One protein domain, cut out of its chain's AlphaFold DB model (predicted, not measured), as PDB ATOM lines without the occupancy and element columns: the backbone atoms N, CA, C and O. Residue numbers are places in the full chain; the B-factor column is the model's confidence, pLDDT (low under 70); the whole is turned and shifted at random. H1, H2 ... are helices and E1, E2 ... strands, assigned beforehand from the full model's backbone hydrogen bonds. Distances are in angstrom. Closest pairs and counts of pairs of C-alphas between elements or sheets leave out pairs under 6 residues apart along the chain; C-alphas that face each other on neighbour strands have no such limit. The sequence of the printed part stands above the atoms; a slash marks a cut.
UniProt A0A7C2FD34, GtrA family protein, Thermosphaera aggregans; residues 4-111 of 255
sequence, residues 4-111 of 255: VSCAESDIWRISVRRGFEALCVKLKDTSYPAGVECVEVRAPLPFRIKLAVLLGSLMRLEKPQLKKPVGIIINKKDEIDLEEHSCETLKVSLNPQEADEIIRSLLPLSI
ATOM      1  N   VAL A   4     -48.709  20.759  36.275       76.75
ATOM      2  CA  VAL A   4     -48.259  20.074  35.069       76.75
ATOM      3  C   VAL A   4     -46.739  20.066  35.118       76.75
ATOM      4  O   VAL A   4     -46.121  21.116  35.310       76.75
ATOM      5  N   SER A   5     -46.148  18.876  34.993       79.44
ATOM      6  CA  SER A   5     -44.704  18.757  34.805       79.44
ATOM      7  C   SER A   5     -44.360  19.384  33.461       79.44
ATOM      8  O   SER A   5     -44.902  18.992  32.427       79.44
ATOM      9  N   CYS A   6     -43.516  20.403  33.500       76.75
ATOM     10  CA  CYS A   6     -43.196  21.238  32.350       76.75
ATOM     11  C   CYS A   6     -41.791  20.976  31.808       76.75
ATOM     12  O   CYS A   6     -41.540  21.129  30.615       76.75
ATOM     13  N   ALA A   7     -40.867  20.611  32.696       73.94
ATOM     14  CA  ALA A   7     -39.503  20.252  32.360       73.94
ATOM     15  C   ALA A   7     -38.979  19.269  33.408       73.94
ATOM     16  O   ALA A   7     -39.244  19.412  34.604       73.94
ATOM     17  N   GLU A   8     -38.238  18.272  32.945       75.69
ATOM     18  CA  GLU A   8     -37.719  17.191  33.772       75.69
ATOM     19  C   GLU A   8     -36.282  16.901  33.340       75.69
ATOM     20  O   GLU A   8     -36.009  16.749  32.148       75.69
ATOM     21  N   SER A   9     -35.372  16.873  34.308       71.94
ATOM     22  CA  SER A   9     -34.000  16.400  34.143       71.94
ATOM     23  C   SER A   9     -33.780  15.163  35.020       71.94
ATOM     24  O   SER A   9     -34.670  14.745  35.770       71.94
ATOM     25  N   ASP A  10     -32.583  14.586  34.964       69.31
ATOM     26  CA  ASP A  10     -32.199  13.475  35.844       69.31
ATOM     27  C   ASP A  10     -32.101  13.887  37.326       69.31
ATOM     28  O   ASP A  10     -32.056  13.030  38.207       69.31
ATOM     29  N   ILE A  11     -32.066  15.195  37.612       69.56
ATOM     30  CA  ILE A  11     -31.814  15.749  38.950       69.56
ATOM     31  C   ILE A  11     -33.051  16.474  39.499       69.56
ATOM     32  O   ILE A  11     -33.314  16.429  40.696       69.56
ATOM     33  N   TRP A  12     -33.844  17.126  38.649       75.06
ATOM     34  CA  TRP A  12     -34.946  17.984  39.087       75.06
ATOM     35  C   TRP A  12     -36.191  17.839  38.213       75.06
ATOM     36  O   TRP A  12     -36.119  17.492  37.032       75.06
ATOM     37  N   ARG A  13     -37.350  18.167  38.790       79.75
ATOM     38  CA  ARG A  13     -38.636  18.279  38.091       79.75
ATOM     39  C   ARG A  13     -39.255  19.652  38.357       79.75
ATOM     40  O   ARG A  13     -39.447  20.038  39.509       79.75
ATOM     41  N   ILE A  14     -39.615  20.365  37.287       80.75
ATOM     42  CA  ILE A  14     -40.327  21.649  37.344       80.75
ATOM     43  C   ILE A  14     -41.807  21.395  37.097       80.75
ATOM     44  O   ILE A  14     -42.209  20.954  36.016       80.75
ATOM     45  N   SER A  15     -42.623  21.722  38.091       81.38
ATOM     46  CA  SER A  15     -44.072  21.581  38.037       81.38
ATOM     47  C   SER A  15     -44.722  22.953  38.149       81.38
ATOM     48  O   SER A  15     -44.507  23.678  39.117       81.38
ATOM     49  N   VAL A  16     -45.530  23.333  37.161       82.44
ATOM     50  CA  VAL A  16     -46.165  24.659  37.115       82.44
ATOM     51  C   VAL A  16     -47.671  24.492  37.148       82.44
ATOM     52  O   VAL A  16     -48.219  23.491  36.682       82.44
ATOM     53  N   ARG A  17     -48.374  25.432  37.772       79.81
ATOM     54  CA  ARG A  17     -49.831  25.375  37.842       79.81
ATOM     55  C   ARG A  17     -50.409  25.382  36.423       79.81
ATOM     56  O   ARG A  17     -50.034  26.222  35.614       79.81
ATOM     57  N   ARG A  18     -51.369  24.494  36.143       75.88
ATOM     58  CA  ARG A  18     -52.085  24.474  34.857       75.88
ATOM     59  C   ARG A  18     -52.616  25.871  34.488       75.88
ATOM     60  O   ARG A  18     -53.256  26.516  35.327       75.88
ATOM     61  N   GLY A  19     -52.362  26.319  33.260       72.44
ATOM     62  CA  GLY A  19     -52.613  27.683  32.772       72.44
ATOM     63  C   GLY A  19     -51.412  28.636  32.883       72.44
ATOM     64  O   GLY A  19     -51.479  29.761  32.403       72.44
ATOM     65  N   PHE A  20     -50.311  28.221  33.508       77.31
ATOM     66  CA  PHE A  20     -49.078  29.006  33.618       77.31
ATOM     67  C   PHE A  20     -47.908  28.354  32.866       77.31
ATOM     68  O   PHE A  20     -46.748  28.618  33.171       77.31
ATOM     69  N   GLU A  21     -48.197  27.524  31.861       77.81
ATOM     70  CA  GLU A  21     -47.196  26.781  31.086       77.81
ATOM     71  C   GLU A  21     -46.203  27.706  30.356       77.81
ATOM     72  O   GLU A  21     -45.049  27.341  30.156       77.81
ATOM     73  N   ALA A  22     -46.599  28.941  30.040       74.38
ATOM     74  CA  ALA A  22     -45.710  29.956  29.470       74.38
ATOM     75  C   ALA A  22     -44.501  30.283  30.375       74.38
ATOM     76  O   ALA A  22     -43.421  30.611  29.885       74.38
ATOM     77  N   LEU A  23     -44.630  30.130  31.704       76.25
ATOM     78  CA  LEU A  23     -43.496  30.303  32.625       76.25
ATOM     79  C   LEU A  23     -42.439  29.204  32.486       76.25
ATOM     80  O   LEU A  23     -41.318  29.377  32.965       76.25
ATOM     81  N   CYS A  24     -42.763  28.083  31.845       75.62
ATOM     82  CA  CYS A  24     -41.878  26.929  31.777       75.62
ATOM     83  C   CYS A  24     -40.614  27.210  30.953       75.62
ATOM     84  O   CYS A  24     -39.547  26.721  31.312       75.62
ATOM     85  N   VAL A  25     -40.702  28.061  29.921       73.69
ATOM     86  CA  VAL A  25     -39.539  28.501  29.126       73.69
ATOM     87  C   VAL A  25     -38.539  29.250  30.009       73.69
ATOM     88  O   VAL A  25     -37.366  28.903  30.064       73.69
ATOM     89  N   LYS A  26     -39.026  30.211  30.793       73.62
ATOM     90  CA  LYS A  26     -38.197  31.051  31.664       73.62
ATOM     91  C   LYS A  26     -37.557  30.278  32.812       73.62
ATOM     92  O   LYS A  26     -36.408  30.521  33.174       73.62
ATOM     93  N   LEU A  27     -38.308  29.341  33.389       74.56
ATOM     94  CA  LEU A  27     -37.794  28.475  34.446       74.56
ATOM     95  C   LEU A  27     -36.723  27.518  33.902       74.56
ATOM     96  O   LEU A  27     -35.777  27.203  34.612       74.56
ATOM     97  N   LYS A  28     -36.790  27.093  32.639       73.50
ATOM     98  CA  LYS A  28     -35.755  26.225  32.064       73.50
ATOM     99  C   LYS A  28     -34.377  26.900  31.980       73.50
ATOM    100  O   LYS A  28     -33.372  26.227  32.181       73.50
ATOM    101  N   ASP A  29     -34.348  28.210  31.743       68.50
ATOM    102  CA  ASP A  29     -33.110  28.986  31.577       68.50
ATOM    103  C   ASP A  29     -32.549  29.541  32.900       68.50
ATOM    104  O   ASP A  29     -31.486  30.163  32.925       68.50
ATOM    105  N   THR A  30     -33.250  29.336  34.018       68.00
ATOM    106  CA  THR A  30     -32.799  29.815  35.331       68.00
ATOM    107  C   THR A  30     -31.839  28.798  35.948       68.00
ATOM    108  O   THR A  30     -32.205  27.647  36.167       68.00
ATOM    109  N   SER A  31     -30.603  29.206  36.246       60.16
ATOM    110  CA  SER A  31     -29.624  28.357  36.932       60.16
ATOM    111  C   SER A  31     -30.033  28.137  38.389       60.16
ATOM    112  O   SER A  31     -30.089  29.093  39.166       60.16
ATOM    113  N   TYR A  32     -30.301  26.887  38.761       64.88
ATOM    114  CA  TYR A  32     -30.690  26.521  40.121       64.88
ATOM    115  C   TYR A  32     -29.458  26.283  41.001       64.88
ATOM    116  O   TYR A  32     -28.535  25.593  40.558       64.88
ATOM    117  N   PRO A  33     -29.414  26.832  42.228       57.84
ATOM    118  CA  PRO A  33     -28.332  26.550  43.162       57.84
ATOM    119  C   PRO A  33     -28.263  25.044  43.452       57.84
ATOM    120  O   PRO A  33     -29.268  24.401  43.760       57.84
ATOM    121  N   ALA A  34     -27.068  24.468  43.326       55.59
ATOM    122  CA  ALA A  34     -26.837  23.070  43.657       55.59
ATOM    123  C   ALA A  34     -27.013  22.868  45.173       55.59
ATOM    124  O   ALA A  34     -26.344  23.537  45.957       55.59
ATOM    125  N   GLY A  35     -27.901  21.951  45.573       58.72
ATOM    126  CA  GLY A  35     -28.117  21.575  46.978       58.72
ATOM    127  C   GLY A  35     -29.451  22.003  47.598       58.72
ATOM    128  O   GLY A  35     -29.656  21.738  48.776       58.72
ATOM    129  N   VAL A  36     -30.362  22.633  46.845       64.75
ATOM    130  CA  VAL A  36     -31.708  22.971  47.346       64.75
ATOM    131  C   VAL A  36     -32.701  21.863  46.990       64.75
ATOM    132  O   VAL A  36     -32.838  21.486  45.827       64.75
ATOM    133  N   GLU A  37     -33.396  21.345  48.001       72.69
ATOM    134  CA  GLU A  37     -34.370  20.253  47.874       72.69
ATOM    135  C   GLU A  37     -35.693  20.705  47.233       72.69
ATOM    136  O   GLU A  37     -36.270  19.992  46.407       72.69
ATOM    137  N   CYS A  38     -36.143  21.920  47.570       74.62
ATOM    138  CA  CYS A  38     -37.395  22.501  47.091       74.62
ATOM    139  C   CYS A  38     -37.301  24.022  46.894       74.62
ATOM    140  O   CYS A  38     -36.866  24.754  47.788       74.62
ATOM    141  N   VAL A  39     -37.791  24.506  45.748       77.38
ATOM    142  CA  VAL A  39     -37.918  25.941  45.445       77.38
ATOM    143  C   VAL A  39     -39.363  26.282  45.077       77.38
ATOM    144  O   VAL A  39     -39.921  25.767  44.103       77.38
ATOM    145  N   GLU A  40     -39.968  27.203  45.830       81.81
ATOM    146  CA  GLU A  40     -41.273  27.786  45.521       81.81
ATOM    147  C   GLU A  40     -41.131  28.993  44.592       81.81
ATOM    148  O   GLU A  40     -40.525  30.010  44.940       81.81
ATOM    149  N   VAL A  41     -41.794  28.949  43.438       77.25
ATOM    150  CA  VAL A  41     -41.831  30.077  42.506       77.25
ATOM    151  C   VAL A  41     -43.042  30.958  42.807       77.25
ATOM    152  O   VAL A  41     -44.202  30.576  42.594       77.25
ATOM    153  N   ARG A  42     -42.775  32.186  43.263       82.06
ATOM    154  CA  ARG A  42     -43.799  33.202  43.538       82.06
ATOM    155  C   ARG A  42     -43.660  34.365  42.564       82.06
ATOM    156  O   ARG A  42     -42.685  35.109  42.603       82.06
ATOM    157  N   ALA A  43     -44.671  34.567  41.726       79.38
ATOM    158  CA  ALA A  43     -44.735  35.713  40.826       79.38
ATOM    159  C   ALA A  43     -45.795  36.718  41.313       79.38
ATOM    160  O   ALA A  43     -46.948  36.325  41.525       79.38
ATOM    161  N   PRO A  44     -45.464  38.013  41.494       79.44
ATOM    162  CA  PRO A  44     -46.477  39.032  41.725       79.44
ATOM    163  C   PRO A  44     -47.349  39.163  40.471       79.44
ATOM    164  O   PRO A  44     -46.913  39.661  39.435       79.44
ATOM    165  N   LEU A  45     -48.594  38.694  40.561       80.50
ATOM    166  CA  LEU A  45     -49.510  38.713  39.426       80.50
ATOM    167  C   LEU A  45     -50.018  40.142  39.159       80.50
ATOM    168  O   LEU A  45     -50.584  40.757  40.075       80.50
ATOM    169  N   PRO A  46     -49.903  40.666  37.924       83.56
ATOM    170  CA  PRO A  46     -50.565  41.907  37.548       83.56
ATOM    171  C   PRO A  46     -52.086  41.764  37.683       83.56
ATOM    172  O   PRO A  46     -52.645  40.665  37.602       83.56
ATOM    173  N   PHE A  47     -52.774  42.893  37.872       84.69
ATOM    174  CA  PHE A  47     -54.224  42.932  38.109       84.69
ATOM    175  C   PHE A  47     -55.027  42.136  37.066       84.69
ATOM    176  O   PHE A  47     -55.941  41.397  37.420       84.69
ATOM    177  N   ARG A  48     -54.628  42.213  35.792       84.44
ATOM    178  CA  ARG A  48     -55.272  41.512  34.672       84.44
ATOM    179  C   ARG A  48     -55.231  39.989  34.815       84.44
ATOM    180  O   ARG A  48     -56.245  39.339  34.596       84.44
ATOM    181  N   ILE A  49     -54.111  39.426  35.269       83.50
ATOM    182  CA  ILE A  49     -54.002  37.979  35.511       83.50
ATOM    183  C   ILE A  49     -54.808  37.582  36.747       83.50
ATOM    184  O   ILE A  49     -55.490  36.562  36.729       83.50
ATOM    185  N   LYS A  50     -54.801  38.399  37.812       85.12
ATOM    186  CA  LYS A  50     -55.651  38.138  38.989       85.12
ATOM    187  C   LYS A  50     -57.130  38.081  38.603       85.12
ATOM    188  O   LYS A  50     -57.836  37.176  39.045       85.12
ATOM    189  N   LEU A  51     -57.571  39.011  37.756       84.81
ATOM    190  CA  LEU A  51     -58.933  39.031  37.234       84.81
ATOM    191  C   LEU A  51     -59.206  37.816  36.335       84.81
ATOM    192  O   LEU A  51     -60.251  37.194  36.483       84.81
ATOM    193  N   ALA A  52     -58.258  37.422  35.480       84.38
ATOM    194  CA  ALA A  52     -58.387  36.229  34.644       84.38
ATOM    195  C   ALA A  52     -58.531  34.938  35.467       84.38
ATOM    196  O   ALA A  52     -59.416  34.129  35.192       84.38
ATOM    197  N   VAL A  53     -57.720  34.773  36.519       83.44
ATOM    198  CA  VAL A  53     -57.826  33.643  37.459       83.44
ATOM    199  C   VAL A  53     -59.187  33.644  38.149       83.44
ATOM    200  O   VAL A  53     -59.815  32.595  38.252       83.44
ATOM    201  N   LEU A  54     -59.661  34.807  38.604       85.38
ATOM    202  CA  LEU A  54     -60.961  34.929  39.260       85.38
ATOM    203  C   LEU A  54     -62.113  34.573  38.313       85.38
ATOM    204  O   LEU A  54     -62.970  33.775  38.683       85.38
ATOM    205  N   LEU A  55     -62.105  35.103  37.089       83.94
ATOM    206  CA  LEU A  55     -63.109  34.796  36.068       83.94
ATOM    207  C   LEU A  55     -63.093  33.313  35.686       83.94
ATOM    208  O   LEU A  55     -64.145  32.683  35.657       83.94
ATOM    209  N   GLY A  56     -61.912  32.731  35.460       82.19
ATOM    210  CA  GLY A  56     -61.781  31.314  35.123       82.19
ATOM    211  C   GLY A  56     -62.268  30.406  36.254       82.19
ATOM    212  O   GLY A  56     -62.972  29.429  36.005       82.19
ATOM    213  N   SER A  57     -61.960  30.761  37.505       81.81
ATOM    214  CA  SER A  57     -62.467  30.062  38.689       81.81
ATOM    215  C   SER A  57     -63.984  30.184  38.831       81.81
ATOM    216  O   SER A  57     -64.636  29.173  39.067       81.81
ATOM    217  N   LEU A  58     -64.566  31.367  38.609       83.88
ATOM    218  CA  LEU A  58     -66.022  31.554  38.608       83.88
ATOM    219  C   LEU A  58     -66.709  30.698  37.538       83.88
ATOM    220  O   LEU A  58     -67.691  30.027  37.837       83.88
ATOM    221  N   MET A  59     -66.167  30.662  36.317       81.44
ATOM    222  CA  MET A  59     -66.707  29.838  35.227       81.44
ATOM    223  C   MET A  59     -66.671  28.338  35.532       81.44
ATOM    224  O   MET A  59     -67.521  27.596  35.048       81.44
ATOM    225  N   ARG A  60     -65.686  27.886  36.315       82.56
ATOM    226  CA  ARG A  60     -65.549  26.488  36.749       82.56
ATOM    227  C   ARG A  60     -66.208  26.207  38.101       82.56
ATOM    228  O   ARG A  60     -66.132  25.077  38.567       82.56
ATOM    229  N   LEU A  61     -66.834  27.209  38.726       80.31
ATOM    230  CA  LEU A  61     -67.379  27.139  40.087       80.31
ATOM    231  C   LEU A  61     -66.338  26.673  41.129       80.31
ATOM    232  O   LEU A  61     -66.655  26.006  42.111       80.31
ATOM    233  N   GLU A  62     -65.073  27.045  40.923       82.44
ATOM    234  CA  GLU A  62     -63.946  26.714  41.795       82.44
ATOM    235  C   GLU A  62     -63.534  27.917  42.658       82.44
ATOM    236  O   GLU A  62     -63.710  29.078  42.286       82.44
ATOM    237  N   LYS A  63     -62.909  27.665  43.817       76.56
ATOM    238  CA  LYS A  63     -62.336  28.747  44.637       76.56
ATOM    239  C   LYS A  63     -61.097  29.347  43.951       76.56
ATOM    240  O   LYS A  63     -60.181  28.592  43.610       76.56
ATOM    241  N   PRO A  64     -60.993  30.684  43.821       74.50
ATOM    242  CA  PRO A  64     -59.841  31.327  43.199       74.50
ATOM    243  C   PRO A  64     -58.587  31.155  44.058       74.50
ATOM    244  O   PRO A  64     -58.481  31.660  45.173       74.50
ATOM    245  N   GLN A  65     -57.596  30.447  43.522       72.69
ATOM    246  CA  GLN A  65     -56.349  30.153  44.232       72.69
ATOM    247  C   GLN A  65     -55.288  31.232  43.971       72.69
ATOM    248  O   GLN A  65     -54.279  30.971  43.326       72.69
ATOM    249  N   LEU A  66     -55.520  32.464  44.424       71.69
ATOM    250  CA  LEU A  66     -54.594  33.592  44.199       71.69
ATOM    251  C   LEU A  66     -53.348  33.567  45.101       71.69
ATOM    252  O   LEU A  66     -52.359  34.220  44.787       71.69
ATOM    253  N   LYS A  67     -53.408  32.848  46.229       69.00
ATOM    254  CA  LYS A  67     -52.336  32.792  47.239       69.00
ATOM    255  C   LYS A  67     -51.364  31.620  47.052       69.00
ATOM    256  O   LYS A  67     -50.396  31.529  47.794       69.00
ATOM    257  N   LYS A  68     -51.638  30.713  46.110       71.94
ATOM    258  CA  LYS A  68     -50.822  29.512  45.886       71.94
ATOM    259  C   LYS A  68     -49.624  29.821  44.978       71.94
ATOM    260  O   LYS A  68     -49.780  30.668  44.093       71.94
ATOM    261  N   PRO A  69     -48.464  29.164  45.181       72.56
ATOM    262  CA  PRO A  69     -47.300  29.345  44.321       72.56
ATOM    263  C   PRO A  69     -47.642  29.000  42.869       72.56
ATOM    264  O   PRO A  69     -48.522  28.182  42.583       72.56
ATOM    265  N   VAL A  70     -46.980  29.693  41.943       77.44
ATOM    266  CA  VAL A  70     -47.254  29.559  40.505       77.44
ATOM    267  C   VAL A  70     -46.529  28.339  39.941       77.44
ATOM    268  O   VAL A  70     -47.069  27.660  39.071       77.44
ATOM    269  N   GLY A  71     -45.358  28.016  40.490       76.88
ATOM    270  CA  GLY A  71     -44.608  26.802  40.190       76.88
ATOM    271  C   GLY A  71     -43.834  26.301  41.404       76.88
ATOM    272  O   GLY A  71     -43.640  27.033  42.374       76.88
ATOM    273  N   ILE A  72     -43.432  25.039  41.337       78.00
ATOM    274  CA  ILE A  72     -42.649  24.338  42.351       78.00
ATOM    275  C   ILE A  72     -41.571  23.542  41.618       78.00
ATOM    276  O   ILE A  72     -41.843  22.908  40.592       78.00
ATOM    277  N   ILE A  73     -40.354  23.590  42.141       76.75
ATOM    278  CA  ILE A  73     -39.211  22.843  41.626       76.75
ATOM    279  C   ILE A  73     -38.754  21.914  42.733       76.75
ATOM    280  O   ILE A  73     -38.492  22.373  43.842       76.75
ATOM    281  N   ILE A  74     -38.698  20.625  42.421       75.75
ATOM    282  CA  ILE A  74     -38.336  19.573  43.371       75.75
ATOM    283  C   ILE A  74     -37.141  18.783  42.850       75.75
ATOM    284  O   ILE A  74     -37.043  18.508  41.645       75.75
ATOM    285  N   ASN A  75     -36.247  18.408  43.762       72.75
ATOM    286  CA  ASN A  75     -35.234  17.396  43.494       72.75
ATOM    287  C   ASN A  75     -35.918  16.028  43.352       72.75
ATOM    288  O   ASN A  75     -36.816  15.685  44.113       72.75
ATOM    289  N   LYS A  76     -35.529  15.259  42.336       67.50
ATOM    290  CA  LYS A  76     -36.170  13.979  42.005       67.50
ATOM    291  C   LYS A  76     -35.673  12.813  42.870       67.50
ATOM    292  O   LYS A  76     -36.265  11.740  42.815       67.50
ATOM    293  N   LYS A  77     -34.556  12.999  43.584       59.84
ATOM    294  CA  LYS A  77     -33.878  11.935  44.341       59.84
ATOM    295  C   LYS A  77     -34.454  11.680  45.733       59.84
ATOM    296  O   LYS A  77     -34.212  10.596  46.247       59.84
ATOM    297  N   ASP A  78     -35.257  12.594  46.268       50.53
ATOM    298  CA  ASP A  78     -35.881  12.454  47.580       50.53
ATOM    299  C   ASP A  78     -37.407  12.556  47.422       50.53
ATOM    300  O   ASP A  78     -37.927  13.524  46.858       50.53
ATOM    301  N   GLU A  79     -38.145  11.533  47.868       48.59
ATOM    302  CA  GLU A  79     -39.597  11.613  48.089       48.59
ATOM    303  C   GLU A  79     -39.832  12.592  49.246       48.59
ATOM    304  O   GLU A  79     -39.942  12.209  50.405       48.59
ATOM    305  N   ILE A  80     -39.804  13.888  48.941       51.91
ATOM    306  CA  ILE A  80     -39.949  14.932  49.951       51.91
ATOM    307  C   ILE A  80     -41.435  15.110  50.250       51.91
ATOM    308  O   ILE A  80     -42.210  15.550  49.391       51.91
ATOM    309  N   ASP A  81     -41.816  14.816  51.491       47.72
ATOM    310  CA  ASP A  81     -43.066  15.288  52.076       47.72
ATOM    311  C   ASP A  81     -43.028  16.823  52.127       47.72
ATOM    312  O   ASP A  81     -42.293  17.446  52.894       47.72
ATOM    313  N   LEU A  82     -43.837  17.456  51.273       53.06
ATOM    314  CA  LEU A  82     -43.945  18.914  51.106       53.06
ATOM    315  C   LEU A  82     -44.428  19.657  52.370       53.06
ATOM    316  O   LEU A  82     -44.578  20.880  52.333       53.06
ATOM    317  N   GLU A  83     -44.724  18.945  53.460       48.12
ATOM    318  CA  GLU A  83     -45.277  19.514  54.689       48.12
ATOM    319  C   GLU A  83     -44.207  20.003  55.683       48.12
ATOM    320  O   GLU A  83     -44.523  20.873  56.495       48.12
ATOM    321  N   GLU A  84     -42.950  19.536  55.605       41.47
ATOM    322  CA  GLU A  84     -41.978  19.728  56.704       41.47
ATOM    323  C   GLU A  84     -40.710  20.536  56.358       41.47
ATOM    324  O   GLU A  84     -39.924  20.865  57.249       41.47
ATOM    325  N   HIS A  85     -40.491  20.925  55.095       50.19
ATOM    326  CA  HIS A  85     -39.304  21.695  54.684       50.19
ATOM    327  C   HIS A  85     -39.656  23.083  54.136       50.19
ATOM    328  O   HIS A  85     -40.472  23.246  53.229       50.19
ATOM    329  N   SER A  86     -39.019  24.118  54.693       58.47
ATOM    330  CA  SER A  86     -39.172  25.505  54.250       58.47
ATOM    331  C   SER A  86     -38.501  25.700  52.886       58.47
ATOM    332  O   SER A  86     -37.309  26.001  52.818       58.47
ATOM    333  N   CYS A  87     -39.257  25.514  51.802       69.19
ATOM    334  CA  CYS A  87     -38.773  25.727  50.438       69.19
ATOM    335  C   CYS A  87     -38.237  27.157  50.243       69.19
ATOM    336  O   CYS A  87     -38.840  28.137  50.703       69.19
ATOM    337  N   GLU A  88     -37.137  27.295  49.504       76.56
ATOM    338  CA  GLU A  88     -36.590  28.608  49.161       76.56
ATOM    339  C   GLU A  88     -37.527  29.322  48.172       76.56
ATOM    340  O   GLU A  88     -38.069  28.707  47.253       76.56
ATOM    341  N   THR A  89     -37.764  30.625  48.343       76.44
ATOM    342  CA  THR A  89     -38.697  31.357  47.473       76.44
ATOM    343  C   THR A  89     -37.975  32.077  46.342       76.44
ATOM    344  O   THR A  89     -37.266  33.057  46.582       76.44
ATOM    345  N   LEU A  90     -38.254  31.690  45.099       79.50
ATOM    346  CA  LEU A  90     -37.796  32.398  43.908       79.50
ATOM    347  C   LEU A  90     -38.871  33.388  43.438       79.50
ATOM    348  O   LEU A  90     -39.985  33.003  43.068       79.50
ATOM    349  N   LYS A  91     -38.537  34.683  43.431       79.19
ATOM    350  CA  LYS A  91     -39.414  35.730  42.889       79.19
ATOM    351  C   LYS A  91     -39.142  35.940  41.407       79.19
ATOM    352  O   LYS A  91     -38.070  36.404  41.035       79.19
ATOM    353  N   VAL A  92     -40.139  35.667  40.573       77.38
ATOM    354  CA  VAL A  92     -40.053  35.852  39.118       77.38
ATOM    355  C   VAL A  92     -40.951  37.012  38.699       77.38
ATOM    356  O   VAL A  92     -42.124  37.054  39.069       77.38
ATOM    357  N   SER A  93     -40.418  37.964  37.930       77.69
ATOM    358  CA  SER A  93     -41.224  39.020  37.308       77.69
ATOM    359  C   SER A  93     -41.864  38.507  36.019       77.69
ATOM    360  O   SER A  93     -41.223  37.795  35.249       77.69
ATOM    361  N   LEU A  94     -43.128  38.859  35.781       75.50
ATOM    362  CA  LEU A  94     -43.824  38.542  34.533       75.50
ATOM    363  C   LEU A  94     -43.707  39.717  33.568       75.50
ATOM    364  O   LEU A  94     -44.008  40.853  33.945       75.50
ATOM    365  N   ASN A  95     -43.283  39.447  32.336       80.38
ATOM    366  CA  ASN A  95     -43.317  40.455  31.281       80.38
ATOM    367  C   ASN A  95     -44.751  40.569  30.687       80.38
ATOM    368  O   ASN A  95     -45.602  39.708  30.938       80.38
ATOM    369  N   PRO A  96     -45.068  41.630  29.919       76.00
ATOM    370  CA  PRO A  96     -46.403  41.796  29.336       76.00
ATOM    371  C   PRO A  96     -46.816  40.683  28.356       76.00
ATOM    372  O   PRO A  96     -47.989  40.339  28.297       76.00
ATOM    373  N   GLN A  97     -45.866  40.098  27.620       79.44
ATOM    374  CA  GLN A  97     -46.139  39.052  26.624       79.44
ATOM    375  C   GLN A  97     -46.518  37.719  27.293       79.44
ATOM    376  O   GLN A  97     -47.525  37.110  26.937       79.44
ATOM    377  N   GLU A  98     -45.769  37.323  28.325       79.81
ATOM    378  CA  GLU A  98     -46.046  36.184  29.205       79.81
ATOM    379  C   GLU A  98     -47.429  36.344  29.859       79.81
ATOM    380  O   GLU A  98     -48.201  35.390  29.941       79.81
ATOM    381  N   ALA A  99     -47.775  37.561  30.299       80.94
ATOM    382  CA  ALA A  99     -49.078  37.841  30.897       80.94
ATOM    383  C   ALA A  99     -50.239  37.601  29.920       80.94
ATOM    384  O   ALA A  99     -51.250  37.018  30.314       80.94
ATOM    385  N   ASP A 100     -50.095  38.014  28.661       83.12
ATOM    386  CA  ASP A 100     -51.116  37.811  27.633       83.12
ATOM    387  C   ASP A 100     -51.291  36.325  27.291       83.12
ATOM    388  O   ASP A 100     -52.423  35.856  27.137       83.12
ATOM    389  N   GLU A 101     -50.196  35.566  27.214       83.56
ATOM    390  CA  GLU A 101     -50.227  34.121  26.963       83.56
ATOM    391  C   GLU A 101     -50.917  33.359  28.106       83.56
ATOM    392  O   GLU A 101     -51.811  32.545  27.860       83.56
ATOM    393  N   ILE A 102     -50.598  33.707  29.357       82.25
ATOM    394  CA  ILE A 102     -51.268  33.171  30.553       82.25
ATOM    395  C   ILE A 102     -52.768  33.509  30.545       82.25
ATOM    396  O   ILE A 102     -53.608  32.687  30.901       82.25
ATOM    397  N   ILE A 103     -53.159  34.717  30.136       81.88
ATOM    398  CA  ILE A 103     -54.585  35.078  30.072       81.88
ATOM    399  C   ILE A 103     -55.317  34.231  29.014       81.88
ATOM    400  O   ILE A 103     -56.449  33.805  29.260       81.88
ATOM    401  N   ARG A 104     -54.678  33.945  27.871       84.12
ATOM    402  CA  ARG A 104     -55.245  33.102  26.799       84.12
ATOM    403  C   ARG A 104     -55.402  31.635  27.201       84.12
ATOM    404  O   ARG A 104     -56.334  30.992  26.730       84.12
ATOM    405  N   SER A 105     -54.518  31.105  28.044       82.38
ATOM    406  CA  SER A 105     -54.614  29.719  28.528       82.38
ATOM    407  C   SER A 105     -55.669  29.555  29.635       82.38
ATOM    408  O   SER A 105     -56.260  28.481  29.784       82.38
ATOM    409  N   LEU A 106     -55.931  30.614  30.412       81.25
ATOM    410  CA  LEU A 106     -56.876  30.591  31.533       81.25
ATOM    411  C   LEU A 106     -58.336  30.784  31.113       81.25
ATOM    412  O   LEU A 106     -59.234  30.256  31.778       81.25
ATOM    413  N   LEU A 107     -58.586  31.551  30.051       83.94
ATOM    414  CA  LEU A 107     -59.923  31.982  29.646       83.94
ATOM    415  C   LEU A 107     -60.200  31.687  28.168       83.94
ATOM    416  O   LEU A 107     -59.290  31.766  27.347       83.94
ATOM    417  N   PRO A 108     -61.467  31.435  27.786       83.56
ATOM    418  CA  PRO A 108     -61.829  31.415  26.375       83.56
ATOM    419  C   PRO A 108     -61.547  32.782  25.745       83.56
ATOM    420  O   PRO A 108     -61.688  33.822  26.399       83.56
ATOM    421  N   LEU A 109     -61.211  32.776  24.451       78.94
ATOM    422  CA  LEU A 109     -60.779  33.969  23.722       78.94
ATOM    423  C   LEU A 109     -61.736  35.156  23.929       78.94
ATOM    424  O   LEU A 109     -61.291  36.256  24.231       78.94
ATOM    425  N   SER A 110     -63.048  34.919  23.890       76.06
ATOM    426  CA  SER A 110     -64.076  35.945  24.097       76.06
ATOM    427  C   SER A 110     -63.905  36.753  25.393       76.06
ATOM    428  O   SER A 110     -64.133  37.957  25.395       76.06
ATOM    429  N   ILE A 111     -63.472  36.121  26.487       79.31
ATOM    430  CA  ILE A 111     -63.317  36.766  27.805       79.31
ATOM    431  C   ILE A 111     -61.874  37.245  28.014       79.31
ATOM    432  O   ILE A 111     -61.634  38.237  28.700       79.31
TER     433      ILE A 111
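Overview. This is residues 4 to 111 of the 255 residues of the protein "GtrA family protein" of Thermosphaera aggregans (UniProt A0A7C2FD34). The model has two lobes, one at each end of its long axis: a strongly twisted sheet of five strands with the short helix H1 along one face, and a pair of longer helices, H2 and H3, side by side and clear of the sheet. The long loop of residues 76 to 87 joins E4 to E5 at the sheet lobe. The printed part has 108 residues with three named helices and five named strands, in the order E1 E2 H1 E3 H2 E4 E5 H3; the sheet runs E1 E2 E4 E3 E5 and is mixed, and the class is mixed, helices and strands. The whole is compact, with a radius of gyration of the C-alphas of 14.6 A, yet elongated, spanning 44 by 27 by 20 A.

Arrangement. E1, residues 4 to 8, and E2, residues 12 to 17, form an antiparallel hairpin, with N 6 and O 14 2.9 A apart, within hydrogen-bond range. H1, residues 23 to 28, is on the sheet at a height over the sheet of 8.3 A. It runs along the strands, at 7 degrees to E2 on the local plane; the C-alphas of Cys 6 and Cys 24, the closest of E1 and H1, are 5.9 A apart. E4, residues 71 to 75, is antiparallel to E2, with N 15 and O 72 at 2.9 A, and to E3, residues 38 to 42, with N 39 and O 73 at 2.9 A. E5, residues 88 to 91, is an edge strand parallel to E3, with N 40 and O 88 at 2.8 A. E2, H1 and E3 make a split strand-helix-strand unit, two strands running the same way with a helix between them along the chain and E4 between them in the sheet; its crossover is left-handed. H2, residues 47 to 59, touches H3, residues 96 to 106, the same way at a shallow tilt of 4 degrees; their closest C-alphas, of Ala 52 and Ile 103, are 6.1 A apart. H1 and H3 are close but not clearly touching, the C-alphas of Leu 23 and Glu 98 being 7.3 A apart. In H1, H2 and H3 every O i to N i+4 pair is within hydrogen-bond range.

Along the chain. E1 begins at C-alpha 4, (-48.259, 20.074, 35.069). E2 is 16.7 A long from first to last C-alpha, H2 18.3 A and H3 15.5 A. H3 ends at C-alpha 106, (-56.876, 30.591, 31.533).

Size, cuts and confidence. The C-alphas farthest apart, of Gly 35 and Ser 110, are 45.0 A apart. The printed part has no cut; the links H2 to E4 and E4 to E5 are long. The mean pLDDT of the printed part is 74.5, and residues 10 to 11, 29 to 36, 67 and 76 to 87 are under 70.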